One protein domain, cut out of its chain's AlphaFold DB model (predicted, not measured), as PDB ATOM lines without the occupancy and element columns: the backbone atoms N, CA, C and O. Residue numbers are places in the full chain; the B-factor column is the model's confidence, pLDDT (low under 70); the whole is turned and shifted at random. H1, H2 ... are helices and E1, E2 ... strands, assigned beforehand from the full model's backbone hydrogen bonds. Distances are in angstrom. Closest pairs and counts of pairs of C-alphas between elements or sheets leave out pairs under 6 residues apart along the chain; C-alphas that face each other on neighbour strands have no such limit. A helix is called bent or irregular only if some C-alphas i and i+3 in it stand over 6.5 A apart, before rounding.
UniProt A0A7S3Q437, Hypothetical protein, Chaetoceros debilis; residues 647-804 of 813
ATOM      1  N   ALA A 647     189.959  93.984 159.617       92.19
ATOM      2  CA  ALA A 647     191.241  93.264 159.636       92.19
ATOM      3  C   ALA A 647     192.378  94.280 159.620       92.19
ATOM      4  O   ALA A 647     192.252  95.324 158.980       92.19
ATOM      5  N   MET A 648     193.495  93.952 160.256       95.25
ATOM      6  CA  MET A 648     194.647  94.830 160.394       95.25
ATOM      7  C   MET A 648     195.939  94.080 160.076       95.25
ATOM      8  O   MET A 648     196.132  92.962 160.548       95.25
ATOM      9  N   ALA A 649     196.833  94.723 159.328       96.88
ATOM     10  CA  ALA A 649     198.242  94.362 159.226       96.88
ATOM     11  C   ALA A 649     199.104  95.468 159.847       96.88
ATOM     12  O   ALA A 649     198.886  96.650 159.569       96.88
ATOM     13  N   GLN A 650     200.091  95.083 160.650       96.00
ATOM     14  CA  GLN A 650     201.015  95.993 161.326       96.00
ATOM     15  C   GLN A 650     202.458  95.670 160.947       96.00
ATOM     16  O   GLN A 650     202.844  94.504 160.975       96.00
ATOM     17  N   MET A 651     203.261  96.698 160.666       93.44
ATOM     18  CA  MET A 651     204.714  96.593 160.501       93.44
ATOM     19  C   MET A 651     205.394  97.830 161.080       93.44
ATOM     20  O   MET A 651     205.174  98.942 160.593       93.44
ATOM     21  N   GLY A 652     206.226  97.642 162.106       88.56
ATOM     22  CA  GLY A 652     206.855  98.751 162.827       88.56
ATOM     23  C   GLY A 652     205.806  99.764 163.291       88.56
ATOM     24  O   GLY A 652     204.878  99.400 164.002       88.56
ATOM     25  N   TRP A 653     205.917 101.011 162.830       89.19
ATOM     26  CA  TRP A 653     204.996 102.113 163.149       89.19
ATOM     27  C   TRP A 653     203.828 102.272 162.161       89.19
ATOM     28  O   TRP A 653     203.095 103.255 162.236       89.19
ATOM     29  N   TYR A 654     203.651 101.352 161.212       94.62
ATOM     30  CA  TYR A 654     202.613 101.451 160.188       94.62
ATOM     31  C   TYR A 654     201.515 100.418 160.398       94.62
ATOM     32  O   TYR A 654     201.782  99.218 160.492       94.62
ATOM     33  N   LYS A 655     200.271 100.896 160.376       95.38
ATOM     34  CA  LYS A 655     199.070 100.088 160.580       95.38
ATOM     35  C   LYS A 655     198.128 100.226 159.401       95.38
ATOM     36  O   LYS A 655     197.609 101.314 159.167       95.38
ATOM     37  N   PHE A 656     197.872  99.145 158.674       95.50
ATOM     38  CA  PHE A 656     196.905  99.123 157.578       95.50
ATOM     39  C   PHE A 656     195.661  98.334 157.976       95.50
ATOM     40  O   PHE A 656     195.762  97.175 158.368       95.50
ATOM     41  N   ILE A 657     194.488  98.951 157.861       93.12
ATOM     42  CA  ILE A 657     193.206  98.390 158.287       93.12
ATOM     43  C   ILE A 657     192.252  98.360 157.099       93.12
ATOM     44  O   ILE A 657     192.038  99.373 156.433       93.12
ATOM     45  N   VAL A 658     191.623  97.211 156.878       87.12
ATOM     46  CA  VAL A 658     190.490  97.058 155.960       87.12
ATOM     47  C   VAL A 658     189.229  96.780 156.757       87.12
ATOM     48  O   VAL A 658     189.277  96.186 157.833       87.12
ATOM     49  N   SER A 659     188.078  97.192 156.233       82.25
ATOM     50  CA  SER A 659     186.801  96.963 156.896       82.25
ATOM     51  C   SER A 659     185.669  96.752 155.911       82.25
ATOM     52  O   SER A 659     185.673  97.279 154.803       82.25
ATOM     53  N   LYS A 660     184.640  96.034 156.361       76.25
ATOM     54  CA  LYS A 660     183.381  95.911 155.628       76.25
ATOM     55  C   LYS A 660     182.546  97.203 155.649       76.25
ATOM     56  O   LYS A 660     181.593  97.295 154.884       76.25
ATOM     57  N   ASN A 661     182.870  98.167 156.513       73.25
ATOM     58  CA  ASN A 661     182.060  99.364 156.759       73.25
ATOM     59  C   ASN A 661     182.659 100.658 156.175       73.25
ATOM     60  O   ASN A 661     182.188 101.737 156.520       73.25
ATOM     61  N   GLY A 662     183.686 100.603 155.323       72.12
ATOM     62  CA  GLY A 662     184.238 101.820 154.720       72.12
ATOM     63  C   GLY A 662     185.547 101.613 153.968       72.12
ATOM     64  O   GLY A 662     185.970 100.482 153.732       72.12
ATOM     65  N   ALA A 663     186.174 102.728 153.593       74.31
ATOM     66  CA  ALA A 663     187.486 102.748 152.955       74.31
ATOM     67  C   ALA A 663     188.584 102.182 153.881       74.31
ATOM     68  O   ALA A 663     188.453 102.273 155.106       74.31
ATOM     69  N   PRO A 664     189.676 101.626 153.325       83.38
ATOM     70  CA  PRO A 664     190.822 101.212 154.122       83.38
ATOM     71  C   PRO A 664     191.513 102.415 154.776       83.38
ATOM     72  O   PRO A 664     191.492 103.530 154.243       83.38
ATOM     73  N   TYR A 665     192.152 102.178 155.919       89.50
ATOM     74  CA  TYR A 665     192.944 103.175 156.632       89.50
ATOM     75  C   TYR A 665     194.398 102.745 156.720       89.50
ATOM     76  O   TYR A 665     194.696 101.571 156.916       89.50
ATOM     77  N   LEU A 666     195.296 103.716 156.617       92.25
ATOM     78  CA  LEU A 666     196.698 103.557 156.971       92.25
ATOM     79  C   LEU A 666     197.033 104.584 158.050       92.25
ATOM     80  O   LEU A 666     196.869 105.775 157.799       92.25
ATOM     81  N   PHE A 667     197.519 104.140 159.204       92.56
ATOM     82  CA  PHE A 667     198.080 105.012 160.233       92.56
ATOM     83  C   PHE A 667     199.607 104.937 160.228       92.56
ATOM     84  O   PHE A 667     200.191 103.869 160.030       92.56
ATOM     85  N   ASP A 668     200.232 106.088 160.456       90.69
ATOM     86  CA  ASP A 668     201.656 106.248 160.738       90.69
ATOM     87  C   ASP A 668     201.779 106.674 162.200       90.69
ATOM     88  O   ASP A 668     201.597 107.843 162.529       90.69
ATOM     89  N   LEU A 669     202.041 105.715 163.081       89.00
ATOM     90  CA  LEU A 669     202.032 105.899 164.531       89.00
ATOM     91  C   LEU A 669     203.189 106.779 165.030       89.00
ATOM     92  O   LEU A 669     203.132 107.294 166.145       89.00
ATOM     93  N   LEU A 670     204.228 106.991 164.214       85.75
ATOM     94  CA  LEU A 670     205.325 107.896 164.554       85.75
ATOM     95  C   LEU A 670     204.902 109.362 164.383       85.75
ATOM     96  O   LEU A 670     205.207 110.208 165.224       85.75
ATOM     97  N   HIS A 671     204.186 109.676 163.301       81.94
ATOM     98  CA  HIS A 671     203.727 111.041 163.017       81.94
ATOM     99  C   HIS A 671     202.334 111.344 163.596       81.94
ATOM    100  O   HIS A 671     202.045 112.486 163.970       81.94
ATOM    101  N   ASP A 672     201.496 110.317 163.710       84.75
ATOM    102  CA  ASP A 672     200.126 110.335 164.213       84.75
ATOM    103  C   ASP A 672     199.901 109.237 165.279       84.75
ATOM    104  O   ASP A 672     199.150 108.286 165.062       84.75
ATOM    105  N   PRO A 673     200.533 109.371 166.461       86.06
ATOM    106  CA  PRO A 673     200.395 108.419 167.575       86.06
ATOM    107  C   PRO A 673     198.992 108.397 168.204       86.06
ATOM    108  O   PRO A 673     198.716 107.569 169.072       86.06
ATOM    109  N   ASP A 674     198.143 109.347 167.805       86.50
ATOM    110  CA  ASP A 674     196.752 109.483 168.228       86.50
ATOM    111  C   ASP A 674     195.788 108.814 167.231       86.50
ATOM    112  O   ASP A 674     194.585 108.905 167.441       86.50
ATOM    113  N   GLU A 675     196.283 108.218 166.134       89.88
ATOM    114  CA  GLU A 675     195.500 107.501 165.110       89.88
ATOM    115  C   GLU A 675     194.285 108.299 164.590       89.88
ATOM    116  O   GLU A 675     193.154 107.806 164.513       89.88
ATOM    117  N   MET A 676     194.512 109.572 164.260       83.56
ATOM    118  CA  MET A 676     193.471 110.524 163.866       83.56
ATOM    119  C   MET A 676     193.380 110.767 162.358       83.56
ATOM    120  O   MET A 676     192.386 111.347 161.909       83.56
ATOM    121  N   TYR A 677     194.393 110.384 161.581       80.75
ATOM    122  CA  TYR A 677     194.511 110.706 160.162       80.75
ATOM    123  C   TYR A 677     194.714 109.456 159.309       80.75
ATOM    124  O   TYR A 677     195.606 108.650 159.550       80.75
ATOM    125  N   ASN A 678     193.912 109.328 158.252       84.69
ATOM    126  CA  ASN A 678     194.097 108.281 157.257       84.69
ATOM    127  C   ASN A 678     195.150 108.685 156.210       84.69
ATOM    128  O   ASN A 678     194.944 109.640 155.464       84.69
ATOM    129  N   TYR A 679     196.240 107.924 156.102       84.56
ATOM    130  CA  TYR A 679     197.314 108.128 155.123       84.56
ATOM    131  C   TYR A 679     197.191 107.248 153.865       84.56
ATOM    132  O   TYR A 679     198.076 107.274 153.009       84.56
ATOM    133  N   ALA A 680     196.124 106.454 153.716       82.69
ATOM    134  CA  ALA A 680     196.027 105.447 152.653       82.69
ATOM    135  C   ALA A 680     195.934 106.033 151.222       82.69
ATOM    136  O   ALA A 680     196.239 105.328 150.249       82.69
ATOM    137  N   ASP A 681     195.545 107.303 151.059       73.06
ATOM    138  CA  ASP A 681     195.500 108.004 149.762       73.06
ATOM    139  C   ASP A 681     196.815 108.729 149.428       73.06
ATOM    140  O   ASP A 681     197.024 109.170 148.293       73.06
ATOM    141  N   SER A 682     197.714 108.851 150.403       75.38
ATOM    142  CA  SER A 682     198.940 109.615 150.253       75.38
ATOM    143  C   SER A 682     199.940 108.862 149.384       75.38
ATOM    144  O   SER A 682     200.381 107.759 149.708       75.38
ATOM    145  N   TYR A 683     200.362 109.495 148.287       71.75
ATOM    146  CA  TYR A 683     201.345 108.918 147.367       71.75
ATOM    147  C   TYR A 683     202.685 108.604 148.054       71.75
ATOM    148  O   TYR A 683     203.384 107.689 147.618       71.75
ATOM    149  N   LEU A 684     203.014 109.319 149.141       73.50
ATOM    150  CA  LEU A 684     204.215 109.101 149.958       73.50
ATOM    151  C   LEU A 684     204.204 107.743 150.669       73.50
ATOM    152  O   LEU A 684     205.263 107.222 150.995       73.50
ATOM    153  N   TYR A 685     203.018 107.171 150.877       83.62
ATOM    154  CA  TYR A 685     202.814 105.919 151.594       83.62
ATOM    155  C   TYR A 685     202.433 104.763 150.657       83.62
ATOM    156  O   TYR A 685     202.035 103.697 151.119       83.62
ATOM    157  N   THR A 686     202.548 104.938 149.336       79.31
ATOM    158  CA  THR A 686     202.137 103.919 148.351       79.31
ATOM    159  C   THR A 686     202.848 102.584 148.562       79.31
ATOM    160  O   THR A 686     202.185 101.550 148.596       79.31
ATOM    161  N   ASP A 687     204.172 102.596 148.735       86.00
ATOM    162  CA  ASP A 687     204.968 101.366 148.835       86.00
ATOM    163  C   ASP A 687     204.652 100.594 150.120       86.00
ATOM    164  O   ASP A 687     204.359  99.397 150.078       86.00
ATOM    165  N   ILE A 688     204.619 101.300 151.253       90.00
ATOM    166  CA  ILE A 688     204.282 100.725 152.557       90.00
ATOM    167  C   ILE A 688     202.841 100.211 152.594       90.00
ATOM    168  O   ILE A 688     202.600  99.078 153.016       90.00
ATOM    169  N   LYS A 689     201.886 100.991 152.071       89.56
ATOM    170  CA  LYS A 689     200.491 100.572 151.934       89.56
ATOM    171  C   LYS A 689     200.391  99.301 151.105       89.56
ATOM    172  O   LYS A 689     199.753  98.358 151.545       89.56
ATOM    173  N   ASN A 690     201.009  99.264 149.924       87.38
ATOM    174  CA  ASN A 690     200.936  98.105 149.036       87.38
ATOM    175  C   ASN A 690     201.537  96.857 149.694       87.38
ATOM    176  O   ASN A 690     200.947  95.787 149.585       87.38
ATOM    177  N   LYS A 691     202.657  96.992 150.419       91.00
ATOM    178  CA  LYS A 691     203.281  95.886 151.159       91.00
ATOM    179  C   LYS A 691     202.348  95.322 152.235       91.00
ATOM    180  O   LYS A 691     202.107  94.114 152.264       91.00
ATOM    181  N   LEU A 692     201.791  96.187 153.086       94.44
ATOM    182  CA  LEU A 692     200.858  95.784 154.143       94.44
ATOM    183  C   LEU A 692     199.554  95.217 153.573       94.44
ATOM    184  O   LEU A 692     199.078  94.183 154.032       94.44
ATOM    185  N   ARG A 693     199.001  95.857 152.540       90.56
ATOM    186  CA  ARG A 693     197.784  95.438 151.836       90.56
ATOM    187  C   ARG A 693     197.925  94.043 151.243       90.56
ATOM    188  O   ARG A 693     197.053  93.202 151.456       90.56
ATOM    189  N   ASP A 694     198.998  93.807 150.495       86.75
ATOM    190  CA  ASP A 694     199.231  92.533 149.817       86.75
ATOM    191  C   ASP A 694     199.462  91.411 150.841       86.75
ATOM    192  O   ASP A 694     198.884  90.333 150.702       86.75
ATOM    193  N   SER A 695     200.192  91.699 151.923       91.50
ATOM    194  CA  SER A 695     200.399  90.752 153.028       91.50
ATOM    195  C   SER A 695     199.095  90.430 153.760       91.50
ATOM    196  O   SER A 695     198.796  89.266 154.004       91.50
ATOM    197  N   LEU A 696     198.267  91.443 154.042       91.44
ATOM    198  CA  LEU A 696     196.957  91.250 154.666       91.44
ATOM    199  C   LEU A 696     196.011  90.449 153.771       91.44
ATOM    200  O   LEU A 696     195.269  89.604 154.261       91.44
ATOM    201  N   THR A 697     196.047  90.688 152.458       84.75
ATOM    202  CA  THR A 697     195.261  89.910 151.492       84.75
ATOM    203  C   THR A 697     195.629  88.434 151.563       84.75
ATOM    204  O   THR A 697     194.731  87.603 151.615       84.75
ATOM    205  N   MET A 698     196.922  88.101 151.598       84.44
ATOM    206  CA  MET A 698     197.374  86.711 151.722       84.44
ATOM    207  C   MET A 698     196.944  86.093 153.057       84.44
ATOM    208  O   MET A 698     196.350  85.016 153.062       84.44
ATOM    209  N   ALA A 699     197.151  86.812 154.161       88.88
ATOM    210  CA  ALA A 699     196.823  86.352 155.507       88.88
ATOM    211  C   ALA A 699     195.328  86.061 155.706       88.88
ATOM    212  O   ALA A 699     194.979  85.096 156.379       88.88
ATOM    213  N   LEU A 700     194.437  86.852 155.093       84.12
ATOM    214  CA  LEU A 700     192.990  86.611 155.157       84.12
ATOM    215  C   LEU A 700     192.604  85.222 154.621       84.12
ATOM    216  O   LEU A 700     191.684  84.616 155.161       84.12
ATOM    217  N   PHE A 701     193.296  84.725 153.587       81.19
ATOM    218  CA  PHE A 701     193.073  83.384 153.038       81.19
ATOM    219  C   PHE A 701     193.834  82.305 153.808       81.19
ATOM    220  O   PHE A 701     193.283  81.242 154.073       81.19
ATOM    221  N   GLU A 702     195.099  82.563 154.142       85.31
ATOM    222  CA  GLU A 702     195.972  81.597 154.818       85.31
ATOM    223  C   GLU A 702     195.456  81.233 156.212       85.31
ATOM    224  O   GLU A 702     195.438  80.061 156.579       85.31
ATOM    225  N   PHE A 703     194.984  82.232 156.962       87.06
ATOM    226  CA  PHE A 703     194.539  82.064 158.342       87.06
ATOM    227  C   PHE A 703     193.013  82.068 158.509       87.06
ATOM    228  O   PHE A 703     192.528  82.209 159.632       87.06
ATOM    229  N   ASP A 704     192.265  81.940 157.409       81.12
ATOM    230  CA  ASP A 704     190.796  81.868 157.392       81.12
ATOM    231  C   ASP A 704     190.123  82.941 158.274       81.12
ATOM    232  O   ASP A 704     189.255  82.684 159.116       81.12
ATOM    233  N   PHE A 705     190.591  84.185 158.146       83.81
ATOM    234  CA  PHE A 705     190.125  85.265 159.005       83.81
ATOM    235  C   PHE A 705     188.634  85.552 158.758       83.81
ATOM    236  O   PHE A 705     188.215  85.812 157.625       83.81
ATOM    237  N   PRO A 706     187.805  85.617 159.821       67.81
ATOM    238  CA  PRO A 706     186.350  85.549 159.723       67.81
ATOM    239  C   PRO A 706     185.677  86.806 159.164       67.81
ATOM    240  O   PRO A 706     184.453  86.916 159.126       67.81
ATOM    241  N   ILE A 707     186.464  87.757 158.686       65.25
ATOM    242  CA  ILE A 707     185.993  88.978 158.035       65.25
ATOM    243  C   ILE A 707     185.454  88.644 156.626       65.25
ATOM    244  O   ILE A 707     184.791  89.476 156.010       65.25
ATOM    245  N   ALA A 708     185.677  87.407 156.151       54.41
ATOM    246  CA  ALA A 708     185.346  86.913 154.817       54.41
ATOM    247  C   ALA A 708     184.097  86.000 154.707       54.41
ATOM    248  O   ALA A 708     183.767  85.581 153.596       54.41
ATOM    249  N   TRP A 709     183.359  85.682 155.784       48.50
ATOM    250  CA  TRP A 709     182.266  84.696 155.676       48.50
ATOM    251  C   TRP A 709     181.041  85.203 154.876       48.50
ATOM    252  O   TRP A 709     180.249  86.030 155.327       48.50
ATOM    253  N   TYR A 710     180.886  84.624 153.677       38.09
ATOM    254  CA  TYR A 710     179.674  84.428 152.863       38.09
ATOM    255  C   TYR A 710     178.781  85.638 152.523       38.09
ATOM    256  O   TYR A 710     177.567  85.487 152.438       38.09
ATOM    257  N   SER A 711     179.325  86.833 152.265       49.25
ATOM    258  CA  SER A 711     178.620  87.858 151.442       49.25
ATOM    259  C   SER A 711     179.377  89.170 151.227       49.25
ATOM    260  O   SER A 711     178.963  89.972 150.387       49.25
ATOM    261  N   ASP A 712     180.449  89.432 151.973       55.91
ATOM    262  CA  ASP A 712     180.995  90.782 152.045       55.91
ATOM    263  C   ASP A 712     182.120  91.051 151.041       55.91
ATOM    264  O   ASP A 712     183.111  90.333 150.955       55.91
ATOM    265  N   ASN A 713     181.968  92.150 150.302       63.84
ATOM    266  CA  ASN A 713     183.047  92.728 149.511       63.84
ATOM    267  C   ASN A 713     183.957  93.516 150.462       63.84
ATOM    268  O   ASN A 713     183.506  94.498 151.064       63.84
ATOM    269  N   ILE A 714     185.206  93.076 150.609       68.00
ATOM    270  CA  ILE A 714     186.265  93.821 151.301       68.00
ATOM    271  C   ILE A 714     187.042  94.611 150.249       68.00
ATOM    272  O   ILE A 714     187.440  94.058 149.219       68.00
ATOM    273  N   TYR A 715     187.265  95.897 150.518       71.31
ATOM    274  CA  TYR A 715     188.068  96.760 149.659       71.31
ATOM    275  C   TYR A 715     189.445  96.972 150.256       71.31
ATOM    276  O   TYR A 715     189.585  97.378 151.409       71.31
ATOM    277  N   PHE A 716     190.456  96.735 149.432       73.75
ATOM    278  CA  PHE A 716     191.852  96.920 149.805       73.75
ATOM    279  C   PHE A 716     192.412  98.261 149.336       73.75
ATOM    280  O   PHE A 716     193.499  98.658 149.747       73.75
ATOM    281  N   ASP A 717     191.659  98.978 148.508       73.56
ATOM    282  CA  ASP A 717     192.016 100.289 147.995       73.56
ATOM    283  C   ASP A 717     190.865 101.268 148.228       73.56
ATOM    284  O   ASP A 717     189.701 100.879 148.346       73.56
ATOM    285  N   ILE A 718     191.207 102.551 148.327       66.69
ATOM    286  CA  ILE A 718     190.229 103.615 148.546       66.69
ATOM    287  C   ILE A 718     189.337 103.708 147.312       66.69
ATOM    288  O   ILE A 718     189.857 103.990 146.227       66.69
ATOM    289  N   PRO A 719     188.014 103.526 147.451       60.88
ATOM    290  CA  PRO A 719     187.133 103.637 146.311       60.88
ATOM    291  C   PRO A 719     187.136 105.064 145.764       60.88
ATOM    292  O   PRO A 719     187.147 106.040 146.514       60.88
ATOM    293  N   ALA A 720     187.120 105.205 144.439       58.06
ATOM    294  CA  ALA A 720     187.201 106.492 143.760       58.06
ATOM    295  C   ALA A 720     185.984 107.404 144.022       58.06
ATOM    296  O   ALA A 720     186.006 108.559 143.588       58.06
ATOM    297  N   CYS A 721     184.980 106.878 144.732       53.78
ATOM    298  CA  CYS A 721     183.728 107.506 145.124       53.78
ATOM    299  C   CYS A 721     183.642 107.995 146.572       53.78
ATOM    300  O   CYS A 721     182.776 108.819 146.850       53.78
ATOM    301  N   TYR A 722     184.517 107.542 147.472       60.47
ATOM    302  CA  TYR A 722     184.550 108.086 148.829       60.47
ATOM    303  C   TYR A 722     185.196 109.466 148.823       60.47
ATOM    304  O   TYR A 722     185.921 109.837 147.892       60.47
ATOM    305  N   ASP A 723     184.948 110.225 149.882       58.53
ATOM    306  CA  ASP A 723     185.710 111.422 150.191       58.53
ATOM    307  C   ASP A 723     187.193 111.038 150.360       58.53
ATOM    308  O   ASP A 723     187.648 110.614 151.417       58.53
ATOM    309  N   LYS A 724     187.953 111.129 149.261       51.72
ATOM    310  CA  LYS A 724     189.355 110.704 149.136       51.72
ATOM    311  C   LYS A 724     190.279 111.418 150.107       51.72
ATOM    312  O   LYS A 724     191.403 110.972 150.284       51.72
ATOM    313  N   ARG A 725     189.843 112.548 150.666       55.31
ATOM    314  CA  ARG A 725     190.590 113.313 151.656       55.31
ATOM    315  C   ARG A 725     189.679 113.742 152.787       55.31
ATOM    316  O   ARG A 725     188.764 114.531 152.576       55.31
ATOM    317  N   ASP A 726     190.047 113.359 154.004       51.97
ATOM    318  CA  ASP A 726     189.454 113.935 155.210       51.97
ATOM    319  C   ASP A 726     189.705 115.443 155.310       51.97
ATOM    320  O   ASP A 726     188.949 116.144 155.971       51.97
ATOM    321  N   ILE A 727     190.750 115.970 154.658       52.25
ATOM    322  CA  ILE A 727     191.117 117.389 154.684       52.25
ATOM    323  C   ILE A 727     191.285 117.920 153.259       52.25
ATOM    324  O   ILE A 727     192.178 117.503 152.517       52.25
ATOM    325  N   LEU A 728     190.463 118.901 152.886       55.66
ATOM    326  CA  LEU A 728     190.601 119.604 151.617       55.66
ATOM    327  C   LEU A 728     191.777 120.588 151.663       55.66
ATOM    328  O   LEU A 728     191.819 121.460 152.538       55.66
ATOM    329  N   PRO A 729     192.695 120.551 150.681       45.34
ATOM    330  CA  PRO A 729     193.624 121.644 150.475       45.34
ATOM    331  C   PRO A 729     192.877 122.843 149.865       45.34
ATOM    332  O   PRO A 729     192.808 122.998 148.650       45.34
ATOM    333  N   LEU A 730     192.372 123.698 150.762       46.47
ATOM    334  CA  LEU A 730     192.064 125.129 150.609       46.47
ATOM    335  C   LEU A 730     190.763 125.567 149.909       46.47
ATOM    336  O   LEU A 730     190.650 125.542 148.687       46.47
ATOM    337  N   VAL A 731     189.917 126.252 150.700       37.81
ATOM    338  CA  VAL A 731     189.227 127.501 150.305       37.81
ATOM    339  C   VAL A 731     189.280 128.516 151.468       37.81
ATOM    340  O   VAL A 731     188.319 128.660 152.219       37.81
ATOM    341  N   GLY A 732     190.398 129.237 151.625       44.38
ATOM    342  CA  GLY A 732     190.590 130.254 152.682       44.38
ATOM    343  C   GLY A 732     191.293 129.748 153.953       44.38
ATOM    344  O   GLY A 732     191.818 128.640 153.960       44.38
ATOM    345  N   ASP A 733     191.312 130.573 155.012       37.16
ATOM    346  CA  ASP A 733     192.049 130.356 156.282       37.16
ATOM    347  C   ASP A 733     191.447 129.258 157.196       37.16
ATOM    348  O   ASP A 733     191.842 129.109 158.350       37.16
ATOM    349  N   THR A 734     190.490 128.476 156.698       41.38
ATOM    350  CA  THR A 734     189.841 127.377 157.423       41.38
ATOM    351  C   THR A 734     190.124 126.046 156.738       41.38
ATOM    352  O   THR A 734     189.824 125.868 155.558       41.38
ATOM    353  N   ILE A 735     190.678 125.104 157.500       44.50
ATOM    354  CA  ILE A 735     190.753 123.684 157.143       44.50
ATOM    355  C   ILE A 735     189.310 123.157 157.096       44.50
ATOM    356  O   ILE A 735     188.603 123.256 158.097       44.50
ATOM    357  N   SER A 736     188.862 122.629 155.955       54.56
ATOM    358  CA  SER A 736     187.517 122.051 155.793       54.56
ATOM    359  C   SER A 736     187.620 120.593 155.362       54.56
ATOM    360  O   SER A 736     188.465 120.256 154.527       54.56
ATOM    361  N   ARG A 737     186.782 119.727 155.937       59.97
ATOM    362  CA  ARG A 737     186.661 118.320 155.536       59.97
ATOM    363  C   ARG A 737     185.659 118.187 154.396       59.97
ATOM    364  O   ARG A 737     184.843 119.083 154.181       59.97
ATOM    365  N   CYS A 738     185.679 117.068 153.681       61.72
ATOM    366  CA  CYS A 738     184.671 116.821 152.654       61.72
ATOM    367  C   CYS A 738     183.239 116.811 153.204       61.72
ATOM    368  O   CYS A 738     182.346 117.374 152.578       61.72
ATOM    369  N   SER A 739     183.048 116.347 154.437       58.19
ATOM    370  CA  SER A 739     181.762 116.407 155.136       58.19
ATOM    371  C   SER A 739     181.227 117.822 155.411       58.19
ATOM    372  O   SER A 739     180.015 118.013 155.541       58.19
ATOM    373  N   ASP A 740     182.093 118.842 155.455       56.53
ATOM    374  CA  ASP A 740     181.671 120.243 155.582       56.53
ATOM    375  C   ASP A 740     181.085 120.789 154.262       56.53
ATOM    376  O   ASP A 740     180.400 121.817 154.267       56.53
ATOM    377  N   VAL A 741     181.323 120.106 153.133       61.66
ATOM    378  CA  VAL A 741     180.888 120.519 151.787       61.66
ATOM    379  C   VAL A 741     179.378 120.374 151.580       61.66
ATOM    380  O   VAL A 741     178.802 121.120 150.797       61.66
ATOM    381  N   GLY A 742     178.717 119.464 152.301       52.66
ATOM    382  CA  GLY A 742     177.261 119.273 152.217       52.66
ATOM    383  C   GLY A 742     176.447 120.083 153.236       52.66
ATOM    384  O   GLY A 742     175.265 120.336 153.012       52.66
ATOM    385  N   THR A 743     177.057 120.485 154.357       52.97
ATOM    386  CA  THR A 743     176.335 121.028 155.527       52.97
ATOM    387  C   THR A 743     176.677 122.481 155.869       52.97
ATOM    388  O   THR A 743     175.826 123.188 156.409       52.97
ATOM    389  N   LYS A 744     177.893 122.955 155.555       52.06
ATOM    390  CA  LYS A 744     178.387 124.303 155.918       52.06
ATOM    391  C   LYS A 744     178.861 125.134 154.731       52.06
ATOM    392  O   LYS A 744     178.800 126.362 154.772       52.06
ATOM    393  N   ILE A 745     179.373 124.484 153.696       51.88
ATOM    394  CA  ILE A 745     179.893 125.121 152.492       51.88
ATOM    395  C   ILE A 745     178.845 124.924 151.396       51.88
ATOM    396  O   ILE A 745     178.340 123.834 151.203       51.88
ATOM    397  N   ASP A 746     178.471 125.998 150.710       58.69
ATOM    398  CA  ASP A 746     177.482 125.960 149.630       58.69
ATOM    399  C   ASP A 746     177.829 124.884 148.575       58.69
ATOM    400  O   ASP A 746     178.934 124.885 148.023       58.69
ATOM    401  N   PHE A 747     176.868 123.999 148.269       60.28
ATOM    402  CA  PHE A 747     176.968 122.934 147.258       60.28
ATOM    403  C   PHE A 747     177.375 123.472 145.871       60.28
ATOM    404  O   PHE A 747     177.898 122.736 145.032       60.28
ATOM    405  N   SER A 748     177.194 124.774 145.615       57.75
ATOM    406  CA  SER A 748     177.746 125.462 144.440       57.75
ATOM    407  C   SER A 748     179.260 125.263 144.275       57.75
ATOM    408  O   SER A 748     179.740 125.123 143.149       57.75
ATOM    409  N   ARG A 749     180.024 125.110 145.366       60.81
ATOM    410  CA  ARG A 749     181.476 124.872 145.302       60.81
ATOM    411  C   ARG A 749     181.852 123.508 144.724       60.81
ATOM    412  O   ARG A 749     182.902 123.408 144.094       60.81
ATOM    413  N   CYS A 750     180.991 122.496 144.847       63.59
ATOM    414  CA  CYS A 750     181.165 121.216 144.148       63.59
ATOM    415  C   CYS A 750     181.070 121.366 142.623       63.59
ATOM    416  O   CYS A 750     181.627 120.551 141.886       63.59
ATOM    417  N   LYS A 751     180.363 122.394 142.136       59.53
ATOM    418  CA  LYS A 751     180.225 122.689 140.704       59.53
ATOM    419  C   LYS A 751     181.376 123.549 140.185       59.53
ATOM    420  O   LYS A 751     181.866 123.288 139.091       59.53
ATOM    421  N   ASP A 752     181.832 124.510 140.987       55.44
ATOM    422  CA  ASP A 752     182.807 125.519 140.556       55.44
ATOM    423  C   ASP A 752     184.273 125.125 140.804       55.44
ATOM    424  O   ASP A 752     185.183 125.710 140.215       55.44
ATOM    425  N   GLN A 753     184.539 124.129 141.660       64.62
ATOM    426  CA  GLN A 753     185.896 123.690 141.990       64.62
ATOM    427  C   GLN A 753     186.085 122.197 141.738       64.62
ATOM    428  O   GLN A 753     185.821 121.351 142.592       64.62
ATOM    429  N   GLN A 754     186.636 121.883 140.564       59.59
ATOM    430  CA  GLN A 754     186.952 120.518 140.137       59.59
ATOM    431  C   GLN A 754     187.777 119.745 141.183       59.59
ATOM    432  O   GLN A 754     187.548 118.557 141.376       59.59
ATOM    433  N   ASN A 755     188.662 120.421 141.926       59.72
ATOM    434  CA  ASN A 755     189.444 119.807 143.002       59.72
ATOM    435  C   ASN A 755     188.581 119.321 144.179       59.72
ATOM    436  O   ASN A 755     188.812 118.220 144.670       59.72
ATOM    437  N   ILE A 756     187.572 120.088 144.612       62.66
ATOM    438  CA  ILE A 756     186.661 119.658 145.687       62.66
ATOM    439  C   ILE A 756     185.834 118.469 145.211       62.66
ATOM    440  O   ILE A 756     185.777 117.458 145.896       62.66
ATOM    441  N   ARG A 757     185.276 118.537 143.998       62.72
ATOM    442  CA  ARG A 757     184.496 117.438 143.412       62.72
ATOM    443  C   ARG A 757     185.297 116.138 143.266       62.72
ATOM    444  O   ARG A 757     184.739 115.057 143.402       62.72
ATOM    445  N   VAL A 758     186.598 116.237 142.981       59.97
ATOM    446  CA  VAL A 758     187.508 115.086 142.851       59.97
ATOM    447  C   VAL A 758     187.898 114.493 144.209       59.97
ATOM    448  O   VAL A 758     188.129 113.285 144.286       59.97
ATOM    449  N   HIS A 759     187.991 115.317 145.257       63.91
ATOM    450  CA  HIS A 759     188.385 114.886 146.601       63.91
ATOM    451  C   HIS A 759     187.208 114.521 147.510       63.91
ATOM    452  O   HIS A 759     187.406 113.722 148.412       63.91
ATOM    453  N   CYS A 760     186.016 115.055 147.257       65.81
ATOM    454  CA  CYS A 760     184.816 114.899 148.075       65.81
ATOM    455  C   CYS A 760     183.669 114.303 147.256       65.81
ATOM    456  O   CYS A 760     182.631 114.940 147.083       65.81
ATOM    457  N   GLY A 761     183.907 113.148 146.627       68.12
ATOM    458  CA  GLY A 761     182.998 112.575 145.630       68.12
ATOM    459  C   GLY A 761     181.601 112.305 146.187       68.12
ATOM    460  O   GLY A 761     180.612 112.746 145.593       68.12
ATOM    461  N   GLU A 762     181.543 111.656 147.351       64.50
ATOM    462  CA  GLU A 762     180.315 111.341 148.080       64.50
ATOM    463  C   GLU A 762     179.626 112.625 148.551       64.50
ATOM    464  O   GLU A 762     178.481 112.888 148.176       64.50
ATOM    465  N   SER A 763     180.360 113.493 149.253       69.94
ATOM    466  CA  SER A 763     179.828 114.764 149.760       69.94
ATOM    467  C   SER A 763     179.379 115.734 148.651       69.94
ATOM    468  O   SER A 763     178.528 116.593 148.884       69.94
ATOM    469  N   CYS A 764     179.894 115.592 147.425       66.69
ATOM    470  CA  CYS A 764     179.498 116.380 146.252       66.69
ATOM    471  C   CYS A 764     178.493 115.690 145.318       66.69
ATOM    472  O   CYS A 764     178.165 116.264 144.274       66.69
ATOM    473  N   HIS A 765     178.018 114.481 145.640       68.12
ATOM    474  CA  HIS A 765     177.126 113.683 144.788       68.12
ATOM    475  C   HIS A 765     177.646 113.557 143.336       68.12
ATOM    476  O   HIS A 765     176.881 113.603 142.367       68.12
ATOM    477  N   ALA A 766     178.967 113.474 143.153       66.25
ATOM    478  CA  ALA A 766     179.572 113.377 141.831       66.25
ATOM    479  C   ALA A 766     179.469 111.940 141.290       66.25
ATOM    480  O   ALA A 766     179.645 110.989 142.045       66.25
ATOM    481  N   CYS A 767     179.241 111.761 139.979       64.75
ATOM    482  CA  CYS A 767     179.440 110.442 139.365       64.75
ATOM    483  C   CYS A 767     180.911 110.050 139.503       64.75
ATOM    484  O   CYS A 767     181.821 110.819 139.174       64.75
ATOM    485  N   CYS A 768     181.112 108.863 140.051       62.97
ATOM    486  CA  CYS A 768     182.410 108.369 140.440       62.97
ATOM    487  C   CYS A 768     182.965 107.475 139.337       62.97
ATOM    488  O   CYS A 768     182.214 106.775 138.667       62.97
ATOM    489  N   LYS A 769     184.285 107.507 139.143       71.06
ATOM    490  CA  LYS A 769     184.953 106.558 138.248       71.06
ATOM    491  C   LYS A 769     185.036 105.194 138.923       71.06
ATOM    492  O   LYS A 769     184.986 105.113 140.150       71.06
ATOM    493  N   ASP A 770     185.226 104.152 138.124       72.06
ATOM    494  CA  ASP A 770     185.662 102.869 138.661       72.06
ATOM    495  C   ASP A 770     186.958 103.038 139.448       72.06
ATOM    496  O   ASP A 770     187.871 103.782 139.069       72.06
ATOM    497  N   THR A 771     187.022 102.356 140.582       71.25
ATOM    498  CA  THR A 771     188.196 102.395 141.441       71.25
ATOM    499  C   THR A 771     189.303 101.522 140.862       71.25
ATOM    500  O   THR A 771     189.061 100.445 140.318       71.25
ATOM    501  N   VAL A 772     190.546 101.967 141.034       66.25
ATOM    502  CA  VAL A 772     191.727 101.139 140.791       66.25
ATOM    503  C   VAL A 772     192.054 100.379 142.071       66.25
ATOM    504  O   VAL A 772     192.363 101.005 143.083       66.25
ATOM    505  N   GLY A 773     191.987  99.049 142.040       64.06
ATOM    506  CA  GLY A 773     192.364  98.258 143.203       64.06
ATOM    507  C   GLY A 773     191.908  96.809 143.201       64.06
ATOM    508  O   GLY A 773     191.142  96.382 142.335       64.06
ATOM    509  N   ARG A 774     192.388  96.065 144.203       69.62
ATOM    510  CA  ARG A 774     191.993  94.671 144.439       69.62
ATOM    511  C   ARG A 774     190.705  94.600 145.258       69.62
ATOM    512  O   ARG A 774     190.564  95.270 146.281       69.62
ATOM    513  N   MET A 775     189.787  93.737 144.832       72.31
ATOM    514  CA  MET A 775     188.562  93.400 145.560       72.31
ATOM    515  C   MET A 775     188.405  91.887 145.665       72.31
ATOM    516  O   MET A 775     188.791  91.153 144.754       72.31
ATOM    517  N   ILE A 776     187.806  91.427 146.759       70.81
ATOM    518  CA  ILE A 776     187.427  90.023 146.926       70.81
ATOM    519  C   ILE A 776     185.904  89.942 146.868       70.81
ATOM    520  O   ILE A 776     185.222  90.553 147.688       70.81
ATOM    521  N   VAL A 777     185.377  89.189 145.898       71.50
ATOM    522  CA  VAL A 777     183.938  88.927 145.735       71.50
ATOM    523  C   VAL A 777     183.735  87.420 145.628       71.50
ATOM    524  O   VAL A 777     184.202  86.807 144.669       71.50
ATOM    525  N   LYS A 778     183.028  86.816 146.596       70.06
ATOM    526  CA  LYS A 778     182.796  85.356 146.662       70.06
ATOM    527  C   LYS A 778     184.091  84.543 146.485       70.06
ATOM    528  O   LYS A 778     184.183  83.736 145.564       70.06
ATOM    529  N   GLU A 779     185.106  84.824 147.306       65.56
ATOM    530  CA  GLU A 779     186.415  84.131 147.295       65.56
ATOM    531  C   GLU A 779     187.251  84.326 146.012       65.56
ATOM    532  O   GLU A 779     188.370  83.828 145.915       65.56
ATOM    533  N   LYS A 780     186.759  85.091 145.030       68.38
ATOM    534  CA  LYS A 780     187.528  85.476 143.845       68.38
ATOM    535  C   LYS A 780     188.142  86.851 144.042       68.38
ATOM    536  O   LYS A 780     187.442  87.811 144.363       68.38
ATOM    537  N   VAL A 781     189.445  86.933 143.807       73.44
ATOM    538  CA  VAL A 781     190.181  88.196 143.750       73.44
ATOM    539  C   VAL A 781     190.028  88.776 142.346       73.44
ATOM    540  O   VAL A 781     190.364  88.107 141.371       73.44
ATOM    541  N   TYR A 782     189.561  90.017 142.251       75.38
ATOM    542  CA  TYR A 782     189.572  90.810 141.021       75.38
ATOM    543  C   TYR A 782     190.573  91.945 141.204       75.38
ATOM    544  O   TYR A 782     190.551  92.636 142.224       75.38
ATOM    545  N   ASN A 783     191.461  92.142 140.232       74.19
ATOM    546  CA  ASN A 783     192.490  93.186 140.281       74.19
ATOM    547  C   ASN A 783     192.019  94.513 139.677       74.19
ATOM    548  O   ASN A 783     192.735  95.512 139.750       74.19
ATOM    549  N   SER A 784     190.839  94.531 139.052       75.50
ATOM    550  CA  SER A 784     190.199  95.748 138.558       75.50
ATOM    551  C   SER A 784     188.703  95.538 138.328       75.50
ATOM    552  O   SER A 784     188.247  94.408 138.163       75.50
ATOM    553  N   CYS A 785     187.948  96.635 138.238       78.31
ATOM    554  CA  CYS A 785     186.546  96.600 137.816       78.31
ATOM    555  C   CYS A 785     186.356  95.987 136.417       78.31
ATOM    556  O   CYS A 785     185.338  95.357 136.166       78.31
ATOM    557  N   LEU A 786     187.363  96.078 135.537       78.94
ATOM    558  CA  LEU A 786     187.313  95.521 134.179       78.94
ATOM    559  C   LEU A 786     187.302  93.985 134.145       78.94
ATOM    560  O   LEU A 786     186.952  93.401 133.123       78.94
ATOM    561  N   GLU A 787     187.711  93.328 135.233       79.69
ATOM    562  CA  GLU A 787     187.690  91.864 135.355       79.69
ATOM    563  C   GLU A 787     186.314  91.330 135.796       79.69
ATOM    564  O   GLU A 787     186.129  90.116 135.891       79.69
ATOM    565  N   LEU A 788     185.347  92.210 136.084       75.00
ATOM    566  CA  LEU A 788     184.005  91.820 136.505       75.00
ATOM    567  C   LEU A 788     183.144  91.450 135.295       75.00
ATOM    568  O   LEU A 788     182.930  92.261 134.394       75.00
ATOM    569  N   GLU A 789     182.565  90.251 135.310       69.94
ATOM    570  CA  GLU A 789     181.451  89.953 134.410       69.94
ATOM    571  C   GLU A 789     180.210  90.708 134.913       69.94
ATOM    572  O   GLU A 789     179.744  90.489 136.037       69.94
ATOM    573  N   ALA A 790     179.732  91.648 134.091       57.50
ATOM    574  CA  ALA A 790     178.837  92.744 134.475       57.50
ATOM    575  C   ALA A 790     177.506  92.321 135.127       57.50
ATOM    576  O   ALA A 790     176.898  93.128 135.827       57.50
ATOM    577  N   ASP A 791     177.066  91.072 134.962       63.38
ATOM    578  CA  ASP A 791     175.729  90.651 135.390       63.38
ATOM    579  C   ASP A 791     175.695  90.019 136.796       63.38
ATOM    580  O   ASP A 791     174.741  90.243 137.541       63.38
ATOM    581  N   ASP A 792     176.743  89.305 137.227       67.69
ATOM    582  CA  ASP A 792     176.733  88.583 138.514       67.69
ATOM    583  C   ASP A 792     177.324  89.404 139.672       67.69
ATOM    584  O   ASP A 792     176.767  89.431 140.778       67.69
ATOM    585  N   ALA A 793     178.446  90.091 139.446       70.50
ATOM    586  CA  ALA A 793     179.145  90.836 140.497       70.50
ATOM    587  C   ALA A 793     178.503  92.204 140.782       70.50
ATOM    588  O   ALA A 793     178.506  92.671 141.920       70.50
ATOM    589  N   CYS A 794     177.861  92.818 139.789       76.69
ATOM    590  CA  CYS A 794     177.179  94.097 139.964       76.69
ATOM    591  C   CYS A 794     175.835  93.987 140.693       76.69
ATOM    592  O   CYS A 794     175.219  95.009 140.968       76.69
ATOM    593  N   THR A 795     175.364  92.793 141.072       73.62
ATOM    594  CA  THR A 795     174.195  92.648 141.965       73.62
ATOM    595  C   THR A 795     174.489  93.089 143.404       73.62
ATOM    596  O   THR A 795     173.569  93.407 144.160       73.62
ATOM    597  N   TRP A 796     175.767  93.190 143.773       70.88
ATOM    598  CA  TRP A 796     176.215  93.508 145.122       70.88
ATOM    599  C   TRP A 796     176.366  95.023 145.300       70.88
ATOM    600  O   TRP A 796     177.152  95.661 144.602       70.88
ATOM    601  N   GLY A 797     175.647  95.613 146.265       69.31
ATOM    602  CA  GLY A 797     175.634  97.073 146.486       69.31
ATOM    603  C   GLY A 797     177.024  97.682 146.708       69.31
ATOM    604  O   GLY A 797     177.320  98.784 146.255       69.31
ATOM    605  N   LYS A 798     177.921  96.913 147.320       66.25
ATOM    606  CA  LYS A 798     179.322  97.277 147.496       66.25
ATOM    607  C   LYS A 798     180.123  97.237 146.178       66.25
ATOM    608  O   LYS A 798     180.829  98.194 145.864       66.25
ATOM    609  N   VAL A 799     179.985  96.208 145.344       74.62
ATOM    610  CA  VAL A 799     180.636  96.204 144.016       74.62
ATOM    611  C   VAL A 799     180.145  97.381 143.172       74.62
ATOM    612  O   VAL A 799     180.960  98.074 142.581       74.62
ATOM    613  N   LYS A 800     178.845  97.702 143.221       73.88
ATOM    614  CA  LYS A 800     178.286  98.914 142.593       73.88
ATOM    615  C   LYS A 800     178.926 100.210 143.095       73.88
ATOM    616  O   LYS A 800     179.082 101.144 142.322       73.88
ATOM    617  N   THR A 801     179.278 100.264 144.379       70.94
ATOM    618  CA  THR A 801     179.939 101.428 144.992       70.94
ATOM    619  C   THR A 801     181.386 101.558 144.506       70.94
ATOM    620  O   THR A 801     181.837 102.660 144.224       70.94
ATOM    621  N   PHE A 802     182.110 100.444 144.363       73.50
ATOM    622  CA  PHE A 802     183.519 100.432 143.943       73.50
ATOM    623  C   PHE A 802     183.711 100.531 142.423       73.50
ATOM    624  O   PHE A 802     184.673 101.154 141.969       73.50
ATOM    625  N   CYS A 803     182.780  99.951 141.662       78.94
ATOM    626  CA  CYS A 803     182.747  99.889 140.201       78.94
ATOM    627  C   CYS A 803     181.470 100.518 139.611       78.94
ATOM    628  O   CYS A 803     180.705  99.839 138.917       78.94
ATOM    629  N   PRO A 804     181.168 101.792 139.911       76.75
ATOM    630  CA  PRO A 804     179.929 102.435 139.484       76.75
ATOM    631  C   PRO A 804     179.807 102.579 137.962       76.75
ATOM    632  O   PRO A 804     178.685 102.553 137.457       76.75
TER     633      PRO A 804
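What this domain is: This is residues 647 to 804 of the 813 residues of the protein "Hypothetical protein" of Chaetoceros debilis (UniProt A0A7S3Q437). A three-stranded sheet, E1 E2 E3, has the long helix H1 slanting over one face, and away from it lies a small loose lobe of three short helices, H2, H3 and H4. Long loops join the lobe to the rest, and a small strand hairpin, E4 and E5, and the short helix H5 lie off the sheet. The printed part has 158 residues with five named helices and five named strands, in the order E1 E2 E3 H1 H2 H3 H4 E4 E5 H5; the class is mixed, helices and strands, with under half of the residues in named elements. Both sheets, E1 - E2 - E3 and E4 - E5, are antiparallel. The whole is compact, with a radius of gyration of the C-alphas of 16.6 A, and flat, spanning 49 by 43 by 22 A.

Where its parts are: E1, residues 647 to 651, begins at C-alpha 647 (191.241, 93.264, 159.636). E2 is residues 654 to 659, 16.8 A long, and E3 residues 662 to 668, 19.0 A. H1, residues 683 to 702, is 28.8 A long and begins at C-alpha 683 (201.345, 108.918, 147.367); it is irregular, with C-alphas 684 and 687 7.9 A apart, and has a kink of 33 degrees near residue 690. H2 is residues 740 to 743, H3 748 to 752, H4 754 to 759, E4 775 to 777 and E5 780 to 782. H5, residues 797 to 802, ends at C-alpha 802 (183.519, 100.432, 143.943).

How they stand to each other: E1 E2 E3 is a meander, each strand the antiparallel neighbour of the one before. Between E1 and E2, N 649 and O 656 are 2.8 A apart; between E2 and E3, N 657 and O 665 are 2.8 A apart. H1 is on this sheet, making two layers, at a height over the sheet of 8.1 A; the closest C-alphas of H1 and E1 are those of Leu 696 and Ala 649, 5.7 A. On the local plane H1 stands at 59 degrees to E1, only just slantwise to the strands. E4 and E5 form a hairpin, with N 775 and O 782 2.9 A apart; residues 714 to 715 pair antiparallel with residues 775 to 776 of E4. E4 and H5 are near each other. H3 and H4 touch only at the corner, closest at the C-alphas of Cys 750 and Arg 757, 5.1 A. H2 and H3 are close but not clearly touching, at 7.7 A between the C-alphas of Val 741 and Cys 750. In H3, H4 and H5 every O i to N i+4 pair is within hydrogen-bond range; in H1 13 of 16 are, and H2 is too short for such a pair.

The domain as a whole: The C-alphas farthest apart, Glu 702 and Gly 732, are 49.0 A apart. The printed part has no cut. The links E3 to H1, H1 to H2, H4 to E4 and E5 to H5 are long, that from H1 to H2 with 37 residues. Mean pLDDT of the printed part is 71.6; 71 residues are under 70, among them residues 718 to 768.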